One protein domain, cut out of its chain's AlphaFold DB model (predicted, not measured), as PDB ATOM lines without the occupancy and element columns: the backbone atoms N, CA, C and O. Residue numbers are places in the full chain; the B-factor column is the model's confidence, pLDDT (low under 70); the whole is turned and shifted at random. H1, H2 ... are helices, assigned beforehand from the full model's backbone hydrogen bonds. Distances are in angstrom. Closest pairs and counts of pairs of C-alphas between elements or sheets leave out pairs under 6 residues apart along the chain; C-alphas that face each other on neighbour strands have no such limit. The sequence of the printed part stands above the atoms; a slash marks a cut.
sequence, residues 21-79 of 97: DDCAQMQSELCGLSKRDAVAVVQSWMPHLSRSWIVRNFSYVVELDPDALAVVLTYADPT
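Overview. This is residues 21 to 79 of the 97 residues of an uncharacterized protein of Micrococcus terreus (UniProt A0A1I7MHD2). What is the picture? H1 and H2 make a helical hairpin; H3 crosses H2, H4 spans from the H2 and H3 side to the H1 and H5 side, and H5 meets H1 near their first residues as an L. What is it built of? The printed part has 59 residues with five named helices, H1 to H5 in chain order, and no named strand: all helix, mostly crossed. How large is it? It is compact, with a radius of gyration of the C-alphas of 10.3 A and spans of 27 by 23 by 17 A.

Arrangement. What does H1, residues 21 to 30, touch? It is the hub. It touches H2, residues 35 to 45, in a hairpin at a shallow tilt of 29 degrees, opposite ways, closest at C-alphas 30 and 38, 5.1 A; H5, residues 66 to 75, is about perpendicular to it at 73 degrees and touches it, closest at C-alphas 23 and 66, 5.1 A. And H3 and H4? H3, residues 51 to 56, touches H2 at a steep tilt of 53 degrees, closest at C-alphas 39 and 54, 6.4 A; H4, residues 58 to 63, only just touches H1, with 3 pairs of C-alphas within 8 A, closest at C-alphas 27 and 62, 6.1 A. Are the helix backbones whole? In H1 to H5 every O i to N i+4 pair is within hydrogen-bond range.

Along the chain. Where are the ends? H1 starts at C-alpha 21 (149.710, 157.785, 136.431), and H5 ends at C-alpha 75 (133.277, 155.381, 140.020). How long are the helices? H1 is 14.2 A, H2 15.4 A, H3 8.6 A, H4 8.5 A and H5 14.1 A.

Size, cuts and confidence. Any cut or long link? The printed part has no cut, and its four links are tight. Where is confidence low? Residues 75 to 79 are under 70.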
ATOM      1  N   ASP A  21     148.327 157.667 135.959       80.94
ATOM      2  CA  ASP A  21     149.710 157.785 136.431       80.94
ATOM      3  C   ASP A  21     149.808 157.565 137.951       80.94
ATOM      4  O   ASP A  21     150.627 156.769 138.402       80.94
ATOM      5  N   ASP A  22     148.881 158.146 138.729       83.19
ATOM      6  CA  ASP A  22     148.772 157.896 140.176       83.19
ATOM      7  C   ASP A  22     148.516 156.407 140.473       83.19
ATOM      8  O   ASP A  22     149.101 155.836 141.394       83.19
ATOM      9  N   CYS A  23     147.664 155.751 139.675       82.75
ATOM     10  CA  CYS A  23     147.381 154.321 139.815       82.75
ATOM     11  C   CYS A  23     148.617 153.464 139.530       82.75
ATOM     12  O   CYS A  23     148.920 152.553 140.301       82.75
ATOM     13  N   ALA A  24     149.344 153.770 138.453       86.25
ATOM     14  CA  ALA A  24     150.565 153.063 138.084       86.25
ATOM     15  C   ALA A  24     151.669 153.264 139.133       86.25
ATOM     16  O   ALA A  24     152.349 152.309 139.513       86.25
ATOM     17  N   GLN A  25     151.814 154.487 139.650       86.06
ATOM     18  CA  GLN A  25     152.767 154.798 140.708       86.06
ATOM     19  C   GLN A  25     152.428 154.049 141.999       86.06
ATOM     20  O   GLN A  25     153.299 153.379 142.555       86.06
ATOM     21  N   MET A  26     151.162 154.073 142.423       86.62
ATOM     22  CA  MET A  26     150.700 153.306 143.577       86.62
ATOM     23  C   MET A  26     151.001 151.814 143.385       86.62
ATOM     24  O   MET A  26     151.624 151.213 144.251       86.62
ATOM     25  N   GLN A  27     150.635 151.212 142.249       86.38
ATOM     26  CA  GLN A  27     150.902 149.795 141.966       86.38
ATOM     27  C   GLN A  27     152.397 149.454 141.969       86.38
ATOM     28  O   GLN A  27     152.781 148.397 142.476       86.38
ATOM     29  N   SER A  28     153.247 150.354 141.471       87.25
ATOM     30  CA  SER A  28     154.698 150.191 141.539       87.25
ATOM     31  C   SER A  28     155.210 150.160 142.979       87.25
ATOM     32  O   SER A  28     156.132 149.400 143.260       87.25
ATOM     33  N   GLU A  29     154.624 150.937 143.895       86.12
ATOM     34  CA  GLU A  29     154.974 150.883 145.322       86.12
ATOM     35  C   GLU A  29     154.464 149.609 146.004       86.12
ATOM     36  O   GLU A  29     155.095 149.110 146.932       86.12
ATOM     37  N   LEU A  30     153.342 149.044 145.542       85.44
ATOM     38  CA  LEU A  30     152.837 147.760 146.046       85.44
ATOM     39  C   LEU A  30     153.708 146.581 145.586       85.44
ATOM     40  O   LEU A  30     153.734 145.541 146.251       85.44
ATOM     41  N   CYS A  31     154.418 146.731 144.464       80.25
ATOM     42  CA  CYS A  31     155.277 145.700 143.900       80.25
ATOM     43  C   CYS A  31     156.458 145.400 144.840       80.25
ATOM     44  O   CYS A  31     157.359 146.212 145.027       80.25
ATOM     45  N   GLY A  32     156.450 144.210 145.450       80.06
ATOM     46  CA  GLY A  32     157.482 143.772 146.397       80.06
ATOM     47  C   GLY A  32     157.147 144.001 147.874       80.06
ATOM     48  O   GLY A  32     157.900 143.553 148.739       80.06
ATOM     49  N   LEU A  33     156.003 144.619 148.190       85.62
ATOM     50  CA  LEU A  33     155.518 144.734 149.564       85.62
ATOM     51  C   LEU A  33     154.700 143.512 149.990       85.62
ATOM     52  O   LEU A  33     153.980 142.883 149.214       85.62
ATOM     53  N   SER A  34     154.752 143.207 151.287       86.62
ATOM     54  CA  SER A  34     153.818 142.258 151.890       86.62
ATOM     55  C   SER A  34     152.397 142.818 151.840       86.62
ATOM     56  O   SER A  34     152.188 144.014 152.031       86.62
ATOM     57  N   LYS A  35     151.387 141.948 151.687       83.00
ATOM     58  CA  LYS A  35     149.962 142.339 151.631       83.00
ATOM     59  C   LYS A  35     149.548 143.299 152.758       83.00
ATOM     60  O   LYS A  35     148.713 144.173 152.554       83.00
ATOM     61  N   ARG A  36     150.121 143.142 153.955       85.38
ATOM     62  CA  ARG A  36     149.858 144.018 155.105       85.38
ATOM     63  C   ARG A  36     150.337 145.455 154.871       85.38
ATOM     64  O   ARG A  36     149.572 146.375 155.149       85.38
ATOM     65  N   ASP A  37     151.566 145.627 154.397       86.56
ATOM     66  CA  ASP A  37     152.177 146.930 154.114       86.56
ATOM     67  C   ASP A  37     151.551 147.572 152.880       86.56
ATOM     68  O   ASP A  37     151.181 148.740 152.907       86.56
ATOM     69  N   ALA A  38     151.285 146.770 151.850       86.50
ATOM     70  CA  ALA A  38     150.599 147.204 150.643       86.50
ATOM     71  C   ALA A  38     149.202 147.793 150.950       86.50
ATOM     72  O   ALA A  38     148.840 148.857 150.460       86.50
ATOM     73  N   VAL A  39     148.433 147.166 151.848       86.50
ATOM     74  CA  VAL A  39     147.142 147.711 152.317       86.50
ATOM     75  C   VAL A  39     147.310 149.050 153.047       86.50
ATOM     76  O   VAL A  39     146.445 149.914 152.923       86.50
ATOM     77  N   ALA A  40     148.394 149.233 153.809       87.44
ATOM     78  CA  ALA A  40     148.667 150.493 154.499       87.44
ATOM     79  C   ALA A  40     149.022 151.618 153.513       87.44
ATOM     80  O   ALA A  40     148.542 152.738 153.683       87.44
ATOM     81  N   VAL A  41     149.779 151.307 152.454       86.88
ATOM     82  CA  VAL A  41     150.077 152.242 151.358       86.88
ATOM     83  C   VAL A  41     148.785 152.679 150.668       86.88
ATOM     84  O   VAL A  41     148.494 153.872 150.638       86.88
ATOM     85  N   VAL A  42     147.941 151.738 150.225       84.44
ATOM     86  CA  VAL A  42     146.650 152.071 149.586       84.44
ATOM     87  C   VAL A  42     145.766 152.914 150.512       84.44
ATOM     88  O   VAL A  42     145.128 153.864 150.067       84.44
ATOM     89  N   GLN A  43     145.750 152.622 151.816       84.31
ATOM     90  CA  GLN A  43     144.996 153.408 152.795       84.31
ATOM     91  C   GLN A  43     145.541 154.837 152.967       84.31
ATOM     92  O   GLN A  43     144.764 155.753 153.226       84.31
ATOM     93  N   SER A  44     146.852 155.042 152.814       85.00
ATOM     94  CA  SER A  44     147.465 156.374 152.837       85.00
ATOM     95  C   SER A  44     147.110 157.188 151.592       85.00
ATOM     96  O   SER A  44     146.819 158.376 151.705       85.00
ATOM     97  N   TRP A  45     147.100 156.549 150.419       81.38
ATOM     98  CA  TRP A  45     146.696 157.175 149.155       81.38
ATOM     99  C   TRP A  45     145.193 157.476 149.123       81.38
ATOM    100  O   TRP A  45     144.757 158.516 148.631       81.38
ATOM    101  N   MET A  46     144.383 156.582 149.691       77.88
ATOM    102  CA  MET A  46     142.927 156.647 149.648       77.88
ATOM    103  C   MET A  46     142.332 156.494 151.056       77.88
ATOM    104  O   MET A  46     141.735 155.463 151.378       77.88
ATOM    105  N   PRO A  47     142.417 157.536 151.905       77.19
ATOM    106  CA  PRO A  47     141.964 157.465 153.300       77.19
ATOM    107  C   PRO A  47     140.446 157.286 153.450       77.19
ATOM    108  O   PRO A  47     139.956 156.932 154.520       77.19
ATOM    109  N   HIS A  48     139.692 157.530 152.377       74.75
ATOM    110  CA  HIS A  48     138.244 157.348 152.317       74.75
ATOM    111  C   HIS A  48     137.832 155.883 152.068       74.75
ATOM    112  O   HIS A  48     136.673 155.530 152.298       74.75
ATOM    113  N   LEU A  49     138.758 155.016 151.638       76.06
ATOM    114  CA  LEU A  49     138.513 153.583 151.494       76.06
ATOM    115  C   LEU A  49     138.603 152.872 152.845       76.06
ATOM    116  O   LEU A  49     139.519 153.074 153.643       76.06
ATOM    117  N   SER A  50     137.659 151.964 153.092       81.50
ATOM    118  CA  SER A  50     137.724 151.104 154.273       81.50
ATOM    119  C   SER A  50     138.809 150.046 154.106       81.50
ATOM    120  O   SER A  50     138.879 149.367 153.083       81.50
ATOM    121  N   ARG A  51     139.600 149.811 155.158       81.62
ATOM    122  CA  ARG A  51     140.637 148.766 155.169       81.62
ATOM    123  C   ARG A  51     140.101 147.387 154.768       81.62
ATOM    124  O   ARG A  51     140.770 146.657 154.045       81.62
ATOM    125  N   SER A  52     138.889 147.042 155.204       81.94
ATOM    126  CA  SER A  52     138.214 145.788 154.841       81.94
ATOM    127  C   SER A  52     137.967 145.670 153.336       81.94
ATOM    128  O   SER A  52     138.206 144.608 152.760       81.94
ATOM    129  N   TRP A  53     137.549 146.766 152.697       82.94
ATOM    130  CA  TRP A  53     137.368 146.840 151.252       82.94
ATOM    131  C   TRP A  53     138.702 146.639 150.536       82.94
ATOM    132  O   TRP A  53     138.785 145.799 149.644       82.94
ATOM    133  N   ILE A  54     139.761 147.328 150.976       83.75
ATOM    134  CA  ILE A  54     141.102 147.212 150.384       83.75
ATOM    135  C   ILE A  54     141.603 145.769 150.483       83.75
ATOM    136  O   ILE A  54     142.064 145.212 149.499       83.75
ATOM    137  N   VAL A  55     141.467 145.116 151.640       85.31
ATOM    138  CA  VAL A  55     141.917 143.724 151.831       85.31
ATOM    139  C   VAL A  55     141.142 142.744 150.947       85.31
ATOM    140  O   VAL A  55     141.742 141.808 150.408       85.31
ATOM    141  N   ARG A  56     139.825 142.943 150.811       83.81
ATOM    142  CA  ARG A  56     138.946 142.099 149.991       83.81
ATOM    143  C   ARG A  56     139.205 142.281 148.498       83.81
ATOM    144  O   ARG A  56     139.152 141.304 147.761       83.81
ATOM    145  N   ASN A  57     139.502 143.507 148.078       84.00
ATOM    146  CA  ASN A  57     139.729 143.870 146.682       84.00
ATOM    147  C   ASN A  57     141.219 144.004 146.339       84.00
ATOM    148  O   ASN A  57     141.553 144.486 145.266       84.00
ATOM    149  N   PHE A  58     142.122 143.562 147.219       83.81
ATOM    150  CA  PHE A  58     143.563 143.761 147.053       83.81
ATOM    151  C   PHE A  58     144.087 143.163 145.744       83.81
ATOM    152  O   PHE A  58     144.827 143.820 145.025       83.81
ATOM    153  N   SER A  59     143.649 141.945 145.417       82.88
ATOM    154  CA  SER A  59     143.955 141.288 144.144       82.88
ATOM    155  C   SER A  59     143.533 142.148 142.952       82.88
ATOM    156  O   SER A  59     144.348 142.426 142.089       82.88
ATOM    157  N   TYR A  60     142.318 142.705 142.972       81.69
ATOM    158  CA  TYR A  60     141.861 143.627 141.930       81.69
ATOM    159  C   TYR A  60     142.705 144.902 141.850       81.69
ATOM    160  O   TYR A  60     142.977 145.370 140.757       81.69
ATOM    161  N   VAL A  61     143.144 145.460 142.982       81.94
ATOM    162  CA  VAL A  61     143.984 146.671 143.003       81.94
ATOM    163  C   VAL A  61     145.370 146.418 142.401       81.94
ATOM    164  O   VAL A  61     145.936 147.313 141.782       81.94
ATOM    165  N   VAL A  62     145.921 145.216 142.572       82.94
ATOM    166  CA  VAL A  62     147.266 144.869 142.087       82.94
ATOM    167  C   VAL A  62     147.247 144.306 140.663       82.94
ATOM    168  O   VAL A  62     148.186 144.545 139.915       82.94
ATOM    169  N   GLU A  63     146.204 143.563 140.285       84.44
ATOM    170  CA  GLU A  63     146.135 142.844 139.004       84.44
ATOM    171  C   GLU A  63     145.457 143.635 137.877       84.44
ATOM    172  O   GLU A  63     145.663 143.300 136.713       84.44
ATOM    173  N   LEU A  64     144.641 144.657 138.176       83.50
ATOM    174  CA  LEU A  64     144.054 145.488 137.119       83.50
ATOM    175  C   LEU A  64     145.113 146.360 136.445       83.50
ATOM    176  O   LEU A  64     145.974 146.930 137.111       83.50
ATOM    177  N   ASP A  65     144.941 146.589 135.146       83.38
ATOM    178  CA  ASP A  65     145.610 147.688 134.463       83.38
ATOM    179  C   ASP A  65     145.319 149.027 135.161       83.38
ATOM    180  O   ASP A  65     144.177 149.274 135.565       83.38
ATOM    181  N   PRO A  66     146.305 149.932 135.257       80.00
ATOM    182  CA  PRO A  66     146.140 151.215 135.934       80.00
ATOM    183  C   PRO A  66     145.029 152.081 135.318       80.00
ATOM    184  O   PRO A  66     144.395 152.855 136.030       80.00
ATOM    185  N   ASP A  67     144.740 151.924 134.020       76.38
ATOM    186  CA  ASP A  67     143.618 152.597 133.348       76.38
ATOM    187  C   ASP A  67     142.264 152.076 133.851       76.38
ATOM    188  O   ASP A  67     141.404 152.843 134.295       76.38
ATOM    189  N   ALA A  68     142.110 150.751 133.895       79.56
ATOM    190  CA  ALA A  68     140.920 150.109 134.435       79.56
ATOM    191  C   ALA A  68     140.764 150.402 135.936       79.56
ATOM    192  O   ALA A  68     139.652 150.637 136.413       79.56
ATOM    193  N   LEU A  69     141.871 150.429 136.681       80.62
ATOM    194  CA  LEU A  69     141.881 150.740 138.103       80.62
ATOM    195  C   LEU A  69     141.434 152.183 138.354       80.62
ATOM    196  O   LEU A  69     140.601 152.406 139.230       80.62
ATOM    197  N   ALA A  70     141.906 153.145 137.556       79.44
ATOM    198  CA  ALA A  70     141.479 154.537 137.644       79.44
ATOM    199  C   ALA A  70     139.968 154.677 137.416       79.44
ATOM    200  O   ALA A  70     139.299 155.393 138.164       79.44
ATOM    201  N   VAL A  71     139.398 153.952 136.448       76.12
ATOM    202  CA  VAL A  71     137.942 153.919 136.220       76.12
ATOM    203  C   VAL A  71     137.215 153.331 137.428       76.12
ATOM    204  O   VAL A  71     136.275 153.944 137.938       76.12
ATOM    205  N   VAL A  72     137.656 152.172 137.921       75.56
ATOM    206  CA  VAL A  72     137.038 151.514 139.077       75.56
ATOM    207  C   VAL A  72     137.083 152.427 140.292       75.56
ATOM    208  O   VAL A  72     136.058 152.620 140.923       75.56
ATOM    209  N   LEU A  73     138.219 153.043 140.598       73.31
ATOM    210  CA  LEU A  73     138.384 153.900 141.771       73.31
ATOM    211  C   LEU A  73     137.697 155.266 141.632       73.31
ATOM    212  O   LEU A  73     137.292 155.843 142.637       73.31
ATOM    213  N   THR A  74     137.511 155.766 140.408       70.69
ATOM    214  CA  THR A  74     136.764 157.008 140.145       70.69
ATOM    215  C   THR A  74     135.258 156.822 140.343       70.69
ATOM    216  O   THR A  74     134.578 157.735 140.808       70.69
ATOM    217  N   TYR A  75     134.719 155.653 139.982       61.12
ATOM    218  CA  TYR A  75     133.277 155.381 140.020       61.12
ATOM    219  C   TYR A  75     132.830 154.506 141.193       61.12
ATOM    220  O   TYR A  75     131.646 154.515 141.540       61.12
ATOM    221  N   ALA A  76     133.739 153.756 141.812       56.22
ATOM    222  CA  ALA A  76     133.462 153.017 143.030       56.22
ATOM    223  C   ALA A  76     133.395 154.011 144.182       56.22
ATOM    224  O   ALA A  76     134.358 154.201 144.914       56.22
ATOM    225  N   ASP A  77     132.230 154.627 144.357       50.59
ATOM    226  CA  ASP A  77     131.865 155.227 145.628       50.59
ATOM    227  C   ASP A  77     131.974 154.128 146.710       50.59
ATOM    228  O   ASP A  77     131.174 153.183 146.743       50.59
ATOM    229  N   PRO A  78     132.974 154.194 147.603       49.97
ATOM    230  CA  PRO A  78     133.210 153.134 148.578       49.97
ATOM    231  C   PRO A  78     132.151 153.121 149.685       49.97
ATOM    232  O   PRO A  78     132.139 152.239 150.547       49.97
ATOM    233  N   THR A  79     131.201 154.058 149.642       49.53
ATOM    234  CA  THR A  79     130.026 154.095 150.510       49.53
ATOM    235  C   THR A  79     129.021 152.982 150.192       49.53
ATOM    236  O   THR A  79     128.096 152.767 150.979       49.53
TER     237      THR A  79